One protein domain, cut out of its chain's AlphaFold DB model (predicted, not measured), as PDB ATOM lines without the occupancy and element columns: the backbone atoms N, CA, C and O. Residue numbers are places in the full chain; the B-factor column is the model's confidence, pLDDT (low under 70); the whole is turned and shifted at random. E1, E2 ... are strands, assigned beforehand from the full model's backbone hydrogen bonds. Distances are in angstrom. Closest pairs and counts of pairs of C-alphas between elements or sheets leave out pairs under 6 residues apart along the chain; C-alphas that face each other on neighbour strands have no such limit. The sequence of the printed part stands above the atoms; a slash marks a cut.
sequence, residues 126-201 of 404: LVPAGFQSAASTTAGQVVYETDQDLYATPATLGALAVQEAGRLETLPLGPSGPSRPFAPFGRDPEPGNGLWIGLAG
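This is residues 126 to 201 of the 404 residues of the protein "Putative LigA" of Streptomyces himastatinicus ATCC 53653 (UniProt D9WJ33). A small three-stranded sheet, E5, E4, E6, with the loop of residues 172 to 193 arching over it, makes one lobe; a hairpin, E1 and E2, makes the other, its tip, residues 136 to 141, sticking out, and the stretch with E3 joins them. The 76 printed residues have no named helix and six named strands, E1 to E6 in order; the class is all strand, with 36 residues in them, under half. Both sheets are antiparallel; the whole is extended, radius of gyration of the C-alphas 17.6 A, spans 50 by 29 by 22 A.

Inner strand E4, residues 156 to 164, is antiparallel to E6, residues 194 to 200, at 161 degrees; N 161 and O 196 are 2.9 A apart. E4 and E5, residues 167 to 171, form a hairpin at 144 degrees; N 162 and O 169 are 2.8 A apart. E3, residues 150 to 152, pairs with no named strand; residues 150 to 151 pair antiparallel with 126 to 127. E1, residues 132 to 137, and E2, residues 140 to 145, form a hairpin at 152 degrees; N 135 and O 142 are 2.8 A apart. E1 and E4 are apart.

E4 spans 24.5 A and E6 19.5 A. E1 begins at C-alpha 132 (286.660, 328.598, 324.519); E6 ends at C-alpha 200 (260.805, 319.287, 322.222).

The two farthest C-alphas, Ala 139 and Gly 166, are 52.5 A apart. The printed part has no cut; E5 to E6 is a long link. No printed residue is under 70 in pLDDT.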
ATOM      1  N   LEU A 126     279.108 316.814 321.323       94.06
ATOM      2  CA  LEU A 126     280.063 316.970 322.421       94.06
ATOM      3  C   LEU A 126     280.727 318.354 322.367       94.06
ATOM      4  O   LEU A 126     281.382 318.703 321.385       94.06
ATOM      5  N   VAL A 127     280.610 319.096 323.461       94.12
ATOM      6  CA  VAL A 127     281.393 320.292 323.765       94.12
ATOM      7  C   VAL A 127     282.395 319.894 324.854       94.12
ATOM      8  O   VAL A 127     281.985 319.641 325.990       94.12
ATOM      9  N   PRO A 128     283.691 319.769 324.526       95.38
ATOM     10  CA  PRO A 128     284.687 319.301 325.482       95.38
ATOM     11  C   PRO A 128     284.962 320.353 326.561       95.38
ATOM     12  O   PRO A 128     284.737 321.546 326.348       95.38
ATOM     13  N   ALA A 129     285.516 319.923 327.693       95.31
ATOM     14  CA  ALA A 129     286.166 320.803 328.653       95.31
ATOM     15  C   ALA A 129     287.284 321.607 327.962       95.31
ATOM     16  O   ALA A 129     287.993 321.103 327.087       95.31
ATOM     17  N   GLY A 130     287.443 322.871 328.345       96.25
ATOM     18  CA  GLY A 130     288.368 323.801 327.704       96.25
ATOM     19  C   GLY A 130     287.839 324.422 326.406       96.25
ATOM     20  O   GLY A 130     288.587 325.121 325.722       96.25
ATOM     21  N   PHE A 131     286.573 324.189 326.033       96.38
ATOM     22  CA  PHE A 131     285.956 324.873 324.898       96.38
ATOM     23  C   PHE A 131     285.897 326.373 325.180       96.38
ATOM     24  O   PHE A 131     285.308 326.806 326.168       96.38
ATOM     25  N   GLN A 132     286.501 327.167 324.299       96.31
ATOM     26  CA  GLN A 132     286.660 328.598 324.519       96.31
ATOM     27  C   GLN A 132     285.490 329.390 323.944       96.31
ATOM     28  O   GLN A 132     285.165 329.289 322.762       96.31
ATOM     29  N   SER A 133     284.906 330.246 324.776       93.75
ATOM     30  CA  SER A 133     283.975 331.292 324.367       93.75
ATOM     31  C   SER A 133     284.538 332.649 324.767       93.75
ATOM     32  O   SER A 133     285.445 332.746 325.593       93.75
ATOM     33  N   ALA A 134     284.056 333.726 324.155       93.88
ATOM     34  CA  ALA A 134     284.598 335.040 324.442       93.88
ATOM     35  C   ALA A 134     283.519 336.101 324.584       93.88
ATOM     36  O   ALA A 134     282.595 336.181 323.779       93.88
ATOM     37  N   ALA A 135     283.702 336.955 325.585       92.06
ATOM     38  CA  ALA A 135     282.883 338.123 325.835       92.06
ATOM     39  C   ALA A 135     283.671 339.393 325.494       92.06
ATOM     40  O   ALA A 135     284.812 339.582 325.929       92.06
ATOM     41  N   SER A 136     283.050 340.284 324.728       93.31
ATOM     42  CA  SER A 136     283.597 341.610 324.451       93.31
ATOM     43  C   SER A 136     283.311 342.545 325.620       93.31
ATOM     44  O   SER A 136     282.173 342.676 326.064       93.31
ATOM     45  N   THR A 137     284.346 343.224 326.104       89.44
ATOM     46  CA  THR A 137     284.253 344.239 327.158       89.44
ATOM     47  C   THR A 137     284.852 345.553 326.667       89.44
ATOM     48  O   THR A 137     285.597 345.591 325.687       89.44
ATOM     49  N   THR A 138     284.599 346.645 327.388       91.50
ATOM     50  CA  THR A 138     285.218 347.952 327.103       91.50
ATOM     51  C   THR A 138     286.747 347.939 327.229       91.50
ATOM     52  O   THR A 138     287.414 348.780 326.634       91.50
ATOM     53  N   ALA A 139     287.315 346.984 327.973       89.31
ATOM     54  CA  ALA A 139     288.757 346.821 328.166       89.31
ATOM     55  C   ALA A 139     289.404 345.817 327.189       89.31
ATOM     56  O   ALA A 139     290.616 345.603 327.252       89.31
ATOM     57  N   GLY A 140     288.617 345.200 326.302       92.38
ATOM     58  CA  GLY A 140     289.057 344.154 325.380       92.38
ATOM     59  C   GLY A 140     288.237 342.871 325.506       92.38
ATOM     60  O   GLY A 140     287.138 342.864 326.056       92.38
ATOM     61  N   GLN A 141     288.765 341.772 324.981       93.50
ATOM     62  CA  GLN A 141     288.086 340.478 324.959       93.50
ATOM     63  C   GLN A 141     288.483 339.637 326.178       93.50
ATOM     64  O   GLN A 141     289.671 339.501 326.479       93.50
ATOM     65  N   VAL A 142     287.493 339.068 326.863       93.75
ATOM     66  CA  VAL A 142     287.684 338.101 327.951       93.75
ATOM     67  C   VAL A 142     287.288 336.728 327.436       93.75
ATOM     68  O   VAL A 142     286.194 336.567 326.900       93.75
ATOM     69  N   VAL A 143     288.186 335.757 327.574       94.94
ATOM     70  CA  VAL A 143     287.946 334.369 327.172       94.94
ATOM     71  C   VAL A 143     287.492 333.579 328.393       94.94
ATOM     72  O   VAL A 143     288.131 333.651 329.443       94.94
ATOM     73  N   TYR A 144     286.397 332.850 328.229       95.50
ATOM     74  CA  TYR A 144     285.907 331.835 329.148       95.50
ATOM     75  C   TYR A 144     286.189 330.460 328.553       95.50
ATOM     76  O   TYR A 144     286.291 330.312 327.334       95.50
ATOM     77  N   GLU A 145     286.284 329.460 329.414       96.31
ATOM     78  CA  GLU A 145     286.402 328.067 329.013       96.31
ATOM     79  C   GLU A 145     285.373 327.218 329.753       96.31
ATOM     80  O   GLU A 145     284.955 327.560 330.859       96.31
ATOM     81  N   THR A 146     284.915 326.141 329.123       94.88
ATOM     82  CA  THR A 146     284.055 325.160 329.786       94.88
ATOM     83  C   THR A 146     284.865 324.358 330.803       94.88
ATOM     84  O   THR A 146     285.929 323.830 330.487       94.88
ATOM     85  N   ASP A 147     284.348 324.210 332.020       92.50
ATOM     86  CA  ASP A 147     285.047 323.462 333.075       92.50
ATOM     87  C   ASP A 147     284.984 321.936 332.875       92.50
ATOM     88  O   ASP A 147     285.809 321.193 333.409       92.50
ATOM     89  N   GLN A 148     283.972 321.450 332.149       92.06
ATOM     90  CA  GLN A 148     283.660 320.028 331.996       92.06
ATOM     91  C   GLN A 148     283.128 319.722 330.594       92.06
ATOM     92  O   GLN A 148     282.579 320.598 329.923       92.06
ATOM     93  N   ASP A 149     283.236 318.454 330.194       93.00
ATOM     94  CA  ASP A 149     282.572 317.932 329.003       93.00
ATOM     95  C   ASP A 149     281.047 318.024 329.163       93.00
ATOM     96  O   ASP A 149     280.478 317.635 330.190       93.00
ATOM     97  N   LEU A 150     280.368 318.501 328.123       92.44
ATOM     98  CA  LEU A 150     278.910 318.547 328.056       92.44
ATOM     99  C   LEU A 150     278.422 318.156 326.663       92.44
ATOM    100  O   LEU A 150     279.125 318.316 325.671       92.44
ATOM    101  N   TYR A 151     277.194 317.655 326.587       92.38
ATOM    102  CA  TYR A 151     276.543 317.344 325.320       92.38
ATOM    103  C   TYR A 151     275.479 318.401 325.046       92.38
ATOM    104  O   TYR A 151     274.487 318.493 325.767       92.38
ATOM    105  N   ALA A 152     275.707 319.215 324.020       92.38
ATOM    106  CA  ALA A 152     274.725 320.161 323.522       92.38
ATOM    107  C   ALA A 152     273.687 319.391 322.701       92.38
ATOM    108  O   ALA A 152     274.022 318.748 321.705       92.38
ATOM    109  N   THR A 153     272.433 319.416 323.139       91.75
ATOM    110  CA  THR A 153     271.327 318.744 322.452       91.75
ATOM    111  C   THR A 153     270.576 319.738 321.560       91.75
ATOM    112  O   THR A 153     270.426 320.895 321.950       91.75
ATOM    113  N   PRO A 154     270.071 319.323 320.383       91.38
ATOM    114  CA  PRO A 154     269.144 320.142 319.598       91.38
ATOM    115  C   PRO A 154     267.761 320.276 320.252       91.38
ATOM    116  O   PRO A 154     266.928 321.037 319.761       91.38
ATOM    117  N   ALA A 155     267.483 319.503 321.311       90.31
ATOM    118  CA  ALA A 155     266.227 319.579 322.039       90.31
ATOM    119  C   ALA A 155     266.090 320.928 322.760       90.31
ATOM    120  O   ALA A 155     266.995 321.376 323.463       90.31
ATOM    121  N   THR A 156     264.930 321.552 322.608       89.19
ATOM    122  CA  THR A 156     264.547 322.805 323.250       89.19
ATOM    123  C   THR A 156     263.550 322.549 324.379       89.19
ATOM    124  O   THR A 156     262.927 321.488 324.476       89.19
ATOM    125  N   LEU A 157     263.389 323.533 325.263       90.31
ATOM    126  CA  LEU A 157     262.353 323.499 326.289       90.31
ATOM    127  C   LEU A 157     260.981 323.724 325.634       90.31
ATOM    128  O   LEU A 157     260.710 324.806 325.121       90.31
ATOM    129  N   GLY A 158     260.131 322.696 325.635       90.62
ATOM    130  CA  GLY A 158     258.798 322.732 325.025       90.62
ATOM    131  C   GLY A 158     257.674 323.017 326.021       90.62
ATOM    132  O   GLY A 158     256.692 323.669 325.674       90.62
ATOM    133  N   ALA A 159     257.816 322.551 327.263       92.62
ATOM    134  CA  ALA A 159     256.861 322.811 328.334       92.62
ATOM    135  C   ALA A 159     257.551 322.806 329.699       92.62
ATOM    136  O   ALA A 159     258.543 322.109 329.910       92.62
ATOM    137  N   LEU A 160     256.987 323.547 330.644       94.50
ATOM    138  CA  LEU A 160     257.394 323.524 332.042       94.50
ATOM    139  C   LEU A 160     256.133 323.502 332.898       94.50
ATOM    140  O   LEU A 160     255.176 324.208 332.587       94.50
ATOM    141  N   ALA A 161     256.104 322.694 333.950       94.12
ATOM    142  CA  ALA A 161     254.969 322.645 334.859       94.12
ATOM    143  C   ALA A 161     255.404 322.326 336.288       94.12
ATOM    144  O   ALA A 161     256.355 321.581 336.503       94.12
ATOM    145  N   VAL A 162     254.697 322.882 337.263       95.12
ATOM    146  CA  VAL A 162     254.901 322.605 338.687       95.12
ATOM    147  C   VAL A 162     253.729 321.782 339.185       95.12
ATOM    148  O   VAL A 162     252.573 322.094 338.909       95.12
ATOM    149  N   GLN A 163     254.036 320.717 339.909       94.56
ATOM    150  CA  GLN A 163     253.063 319.906 340.613       94.56
ATOM    151  C   GLN A 163     253.037 320.311 342.085       94.56
ATOM    152  O   GLN A 163     254.069 320.247 342.750       94.56
ATOM    153  N   GLU A 164     251.863 320.700 342.579       93.38
ATOM    154  CA  GLU A 164     251.611 321.067 343.976       93.38
ATOM    155  C   GLU A 164     250.304 320.411 344.440       93.38
ATOM    156  O   GLU A 164     249.272 320.537 343.775       93.38
ATOM    157  N   ALA A 165     250.347 319.654 345.543       88.81
ATOM    158  CA  ALA A 165     249.185 318.952 346.109       88.81
ATOM    159  C   ALA A 165     248.398 318.112 345.072       88.81
ATOM    160  O   ALA A 165     247.165 318.099 345.038       88.81
ATOM    161  N   GLY A 166     249.119 317.435 344.169       86.94
ATOM    162  CA  GLY A 166     248.539 316.598 343.112       86.94
ATOM    163  C   GLY A 166     247.987 317.355 341.895       86.94
ATOM    164  O   GLY A 166     247.564 316.713 340.935       86.94
ATOM    165  N   ARG A 167     248.021 318.693 341.884       90.44
ATOM    166  CA  ARG A 167     247.646 319.520 340.729       90.44
ATOM    167  C   ARG A 167     248.882 319.898 339.924       90.44
ATOM    168  O   ARG A 167     249.859 320.357 340.497       90.44
ATOM    169  N   LEU A 168     248.805 319.762 338.603       93.44
ATOM    170  CA  LEU A 168     249.842 320.207 337.675       93.44
ATOM    171  C   LEU A 168     249.473 321.577 337.087       93.44
ATOM    172  O   LEU A 168     248.446 321.707 336.421       93.44
ATOM    173  N   GLU A 169     250.303 322.589 337.322       92.94
ATOM    174  CA  GLU A 169     250.171 323.935 336.758       92.94
ATOM    175  C   GLU A 169     251.272 324.178 335.721       92.94
ATOM    176  O   GLU A 169     252.461 324.113 336.031       92.94
ATOM    177  N   THR A 170     250.893 324.477 334.479       93.44
ATOM    178  CA  THR A 170     251.845 324.805 333.409       93.44
ATOM    179  C   THR A 170     252.372 326.228 333.549       93.44
ATOM    180  O   THR A 170     251.601 327.172 333.719       93.44
ATOM    181  N   LEU A 171     253.680 326.396 333.389       92.19
ATOM    182  CA  LEU A 171     254.357 327.682 333.423       92.19
ATOM    183  C   LEU A 171     254.565 328.235 332.005       92.19
ATOM    184  O   LEU A 171     254.994 327.499 331.113       92.19
ATOM    185  N   PRO A 172     254.315 329.537 331.787       90.56
ATOM    186  CA  PRO A 172     254.610 330.177 330.514       90.56
ATOM    187  C   PRO A 172     256.123 330.233 330.261       90.56
ATOM    188  O   PRO A 172     256.903 330.653 331.122       90.56
ATOM    189  N   LEU A 173     256.524 329.846 329.051       90.12
ATOM    190  CA  LEU A 173     257.905 329.924 328.585       90.12
ATOM    191  C   LEU A 173     258.182 331.282 327.930       90.12
ATOM    192  O   LEU A 173     257.352 331.823 327.202       90.12
ATOM    193  N   GLY A 174     259.361 331.827 328.207       85.50
ATOM    194  CA  GLY A 174     259.967 332.949 327.505       85.50
ATOM    195  C   GLY A 174     261.079 332.494 326.545       85.50
ATOM    196  O   GLY A 174     261.282 331.296 326.347       85.50
ATOM    197  N   PRO A 175     261.836 333.439 325.960       74.88
ATOM    198  CA  PRO A 175     262.850 333.142 324.941       74.88
ATOM    199  C   PRO A 175     264.018 332.258 325.400       74.88
ATOM    200  O   PRO A 175     264.677 331.659 324.558       74.88
ATOM    201  N   SER A 176     264.302 332.205 326.704       70.38
ATOM    202  CA  SER A 176     265.484 331.526 327.265       70.38
ATOM    203  C   SER A 176     265.160 330.725 328.533       70.38
ATOM    204  O   SER A 176     266.017 330.549 329.392       70.38
ATOM    205  N   GLY A 177     263.908 330.277 328.690       82.12
ATOM    206  CA  GLY A 177     263.459 329.536 329.873       82.12
ATOM    207  C   GLY A 177     262.107 330.022 330.405       82.12
ATOM    208  O   GLY A 177     261.271 330.450 329.610       82.12
ATOM    209  N   PRO A 178     261.837 329.949 331.718       85.38
ATOM    210  CA  PRO A 178     260.590 330.453 332.298       85.38
ATOM    211  C   PRO A 178     260.467 331.972 332.090       85.38
ATOM    212  O   PRO A 178     261.451 332.703 332.181       85.38
ATOM    213  N   SER A 179     259.261 332.482 331.840       86.81
ATOM    214  CA  SER A 179     259.059 333.933 331.665       86.81
ATOM    215  C   SER A 179     259.082 334.732 332.976       86.81
ATOM    216  O   SER A 179     259.119 335.961 332.949       86.81
ATOM    217  N   ARG A 180     259.043 334.044 334.123       87.44
ATOM    218  CA  ARG A 180     259.075 334.620 335.471       87.44
ATOM    219  C   ARG A 180     259.708 333.646 336.474       87.44
ATOM    220  O   ARG A 180     259.638 332.436 336.240       87.44
ATOM    221  N   PRO A 181     260.225 334.134 337.614       88.56
ATOM    222  CA  PRO A 181     260.592 333.277 338.735       88.56
ATOM    223  C   PRO A 181     259.403 332.434 339.213       88.56
ATOM    224  O   PRO A 181     258.253 332.888 339.203       88.56
ATOM    225  N   PHE A 182     259.675 331.204 339.640       89.19
ATOM    226  CA  PHE A 182     258.666 330.271 340.136       89.19
ATOM    227  C   PHE A 182     259.254 329.366 341.223       89.19
ATOM    228  O   PHE A 182     260.468 329.202 341.313       89.19
ATOM    229  N   ALA A 183     258.389 328.770 342.045       90.88
ATOM    230  CA  ALA A 183     258.798 327.791 343.044       90.88
ATOM    231  C   ALA A 183     258.718 326.377 342.433       90.88
ATOM    232  O   ALA A 183     257.609 325.914 342.160       90.88
ATOM    233  N   PRO A 184     259.847 325.683 342.185       90.69
ATOM    234  CA  PRO A 184     259.852 324.423 341.432       90.69
ATOM    235  C   PRO A 184     259.127 323.263 342.126       90.69
ATOM    236  O   PRO A 184     258.756 322.301 341.461       90.69
ATOM    237  N   PHE A 185     258.899 323.361 343.437       92.00
ATOM    238  CA  PHE A 185     258.241 322.334 344.253       92.00
ATOM    239  C   PHE A 185     257.007 322.870 344.998       92.00
ATOM    240  O   PHE A 185     256.614 322.312 346.020       92.00
ATOM    241  N   GLY A 186     256.410 323.960 344.508       87.38
ATOM    242  CA  GLY A 186     255.337 324.666 345.213       87.38
ATOM    243  C   GLY A 186     255.856 325.597 346.312       87.38
ATOM    244  O   GLY A 186     257.064 325.716 346.534       87.38
ATOM    245  N   ARG A 187     254.941 326.313 346.973       85.25
ATOM    246  CA  ARG A 187     255.287 327.246 348.067       85.25
ATOM    247  C   ARG A 187     255.580 326.526 349.377       85.25
ATOM    248  O   ARG A 187     256.340 327.051 350.187       85.25
ATOM    249  N   ASP A 188     254.985 325.352 349.552       87.31
ATOM    250  CA  ASP A 188     255.228 324.444 350.665       87.31
ATOM    251  C   ASP A 188     255.640 323.076 350.087       87.31
ATOM    252  O   ASP A 188     254.792 322.348 349.561       87.31
ATOM    253  N   PRO A 189     256.949 322.767 350.025       90.00
ATOM    254  CA  PRO A 189     257.439 321.580 349.339       90.00
ATOM    255  C   PRO A 189     257.125 320.306 350.132       90.00
ATOM    256  O   PRO A 189     257.795 319.985 351.113       90.00
ATOM    257  N   GLU A 190     256.150 319.536 349.653       92.19
ATOM    258  CA  GLU A 190     255.761 318.237 350.211       92.19
ATOM    259  C   GLU A 190     256.170 317.069 349.292       92.19
ATOM    260  O   GLU A 190     256.296 317.242 348.073       92.19
ATOM    261  N   PRO A 191     256.359 315.846 349.829       92.69
ATOM    262  CA  PRO A 191     256.550 314.657 349.004       92.69
ATOM    263  C   PRO A 191     255.413 314.484 347.987       92.69
ATOM    264  O   PRO A 191     254.249 314.361 348.357       92.69
ATOM    265  N   GLY A 192     255.761 314.444 346.699       89.69
ATOM    266  CA  GLY A 192     254.797 314.382 345.592       89.69
ATOM    267  C   GLY A 192     254.655 315.692 344.812       89.69
ATOM    268  O   GLY A 192     254.148 315.665 343.692       89.69
ATOM    269  N   ASN A 193     255.160 316.809 345.341       95.00
ATOM    270  CA  ASN A 193     255.383 318.009 344.542       95.00
ATOM    271  C   ASN A 193     256.590 317.808 343.615       95.00
ATOM    272  O   ASN A 193     257.535 317.086 343.944       95.00
ATOM    273  N   GLY A 194     256.582 318.456 342.452       94.50
ATOM    274  CA  GLY A 194     257.617 318.209 341.450       94.50
ATOM    275  C   GLY A 194     257.650 319.218 340.316       94.50
ATOM    276  O   GLY A 194     256.621 319.747 339.903       94.50
ATOM    277  N   LEU A 195     258.846 319.432 339.776       94.25
ATOM    278  CA  LEU A 195     259.047 320.166 338.535       94.25
ATOM    279  C   LEU A 195     259.022 319.192 337.358       94.25
ATOM    280  O   LEU A 195     259.825 318.262 337.288       94.25
ATOM    281  N   TRP A 196     258.137 319.449 336.409       94.06
ATOM    282  CA  TRP A 196     258.005 318.705 335.168       94.06
ATOM    283  C   TRP A 196     258.576 319.525 334.016       94.06
ATOM    284  O   TRP A 196     258.178 320.669 333.794       94.06
ATOM    285  N   ILE A 197     259.507 318.927 333.272       92.56
ATOM    286  CA  ILE A 197     260.217 319.562 332.158       92.56
ATOM    287  C   ILE A 197     259.911 318.768 330.890       92.56
ATOM    288  O   ILE A 197     260.314 317.614 330.754       92.56
ATOM    289  N   GLY A 198     259.184 319.386 329.964       92.69
ATOM    290  CA  GLY A 198     258.898 318.837 328.646       92.69
ATOM    291  C   GLY A 198     259.929 319.321 327.635       92.69
ATOM    292  O   GLY A 198     260.078 320.526 327.429       92.69
ATOM    293  N   LEU A 199     260.619 318.390 326.984       91.56
ATOM    294  CA  LEU A 199     261.580 318.689 325.925       91.56
ATOM    295  C   LEU A 199     260.932 318.486 324.553       91.56
ATOM    296  O   LEU A 199     260.192 317.524 324.353       91.56
ATOM    297  N   ALA A 200     261.230 319.375 323.612       89.56
ATOM    298  CA  ALA A 200     260.805 319.287 322.222       89.56
ATOM    299  C   ALA A 200     262.037 319.194 321.319       89.56
ATOM    300  O   ALA A 200     263.012 319.903 321.525       89.56
ATOM    301  N   GLY A 201     262.024 318.333 320.307       86.06
ATOM    302  CA  GLY A 201     263.165 318.215 319.405       86.06
ATOM    303  C   GLY A 201     263.106 316.980 318.516       86.06
ATOM    304  O   GLY A 201     262.245 316.121 318.713       86.06
TER     305      GLY A 201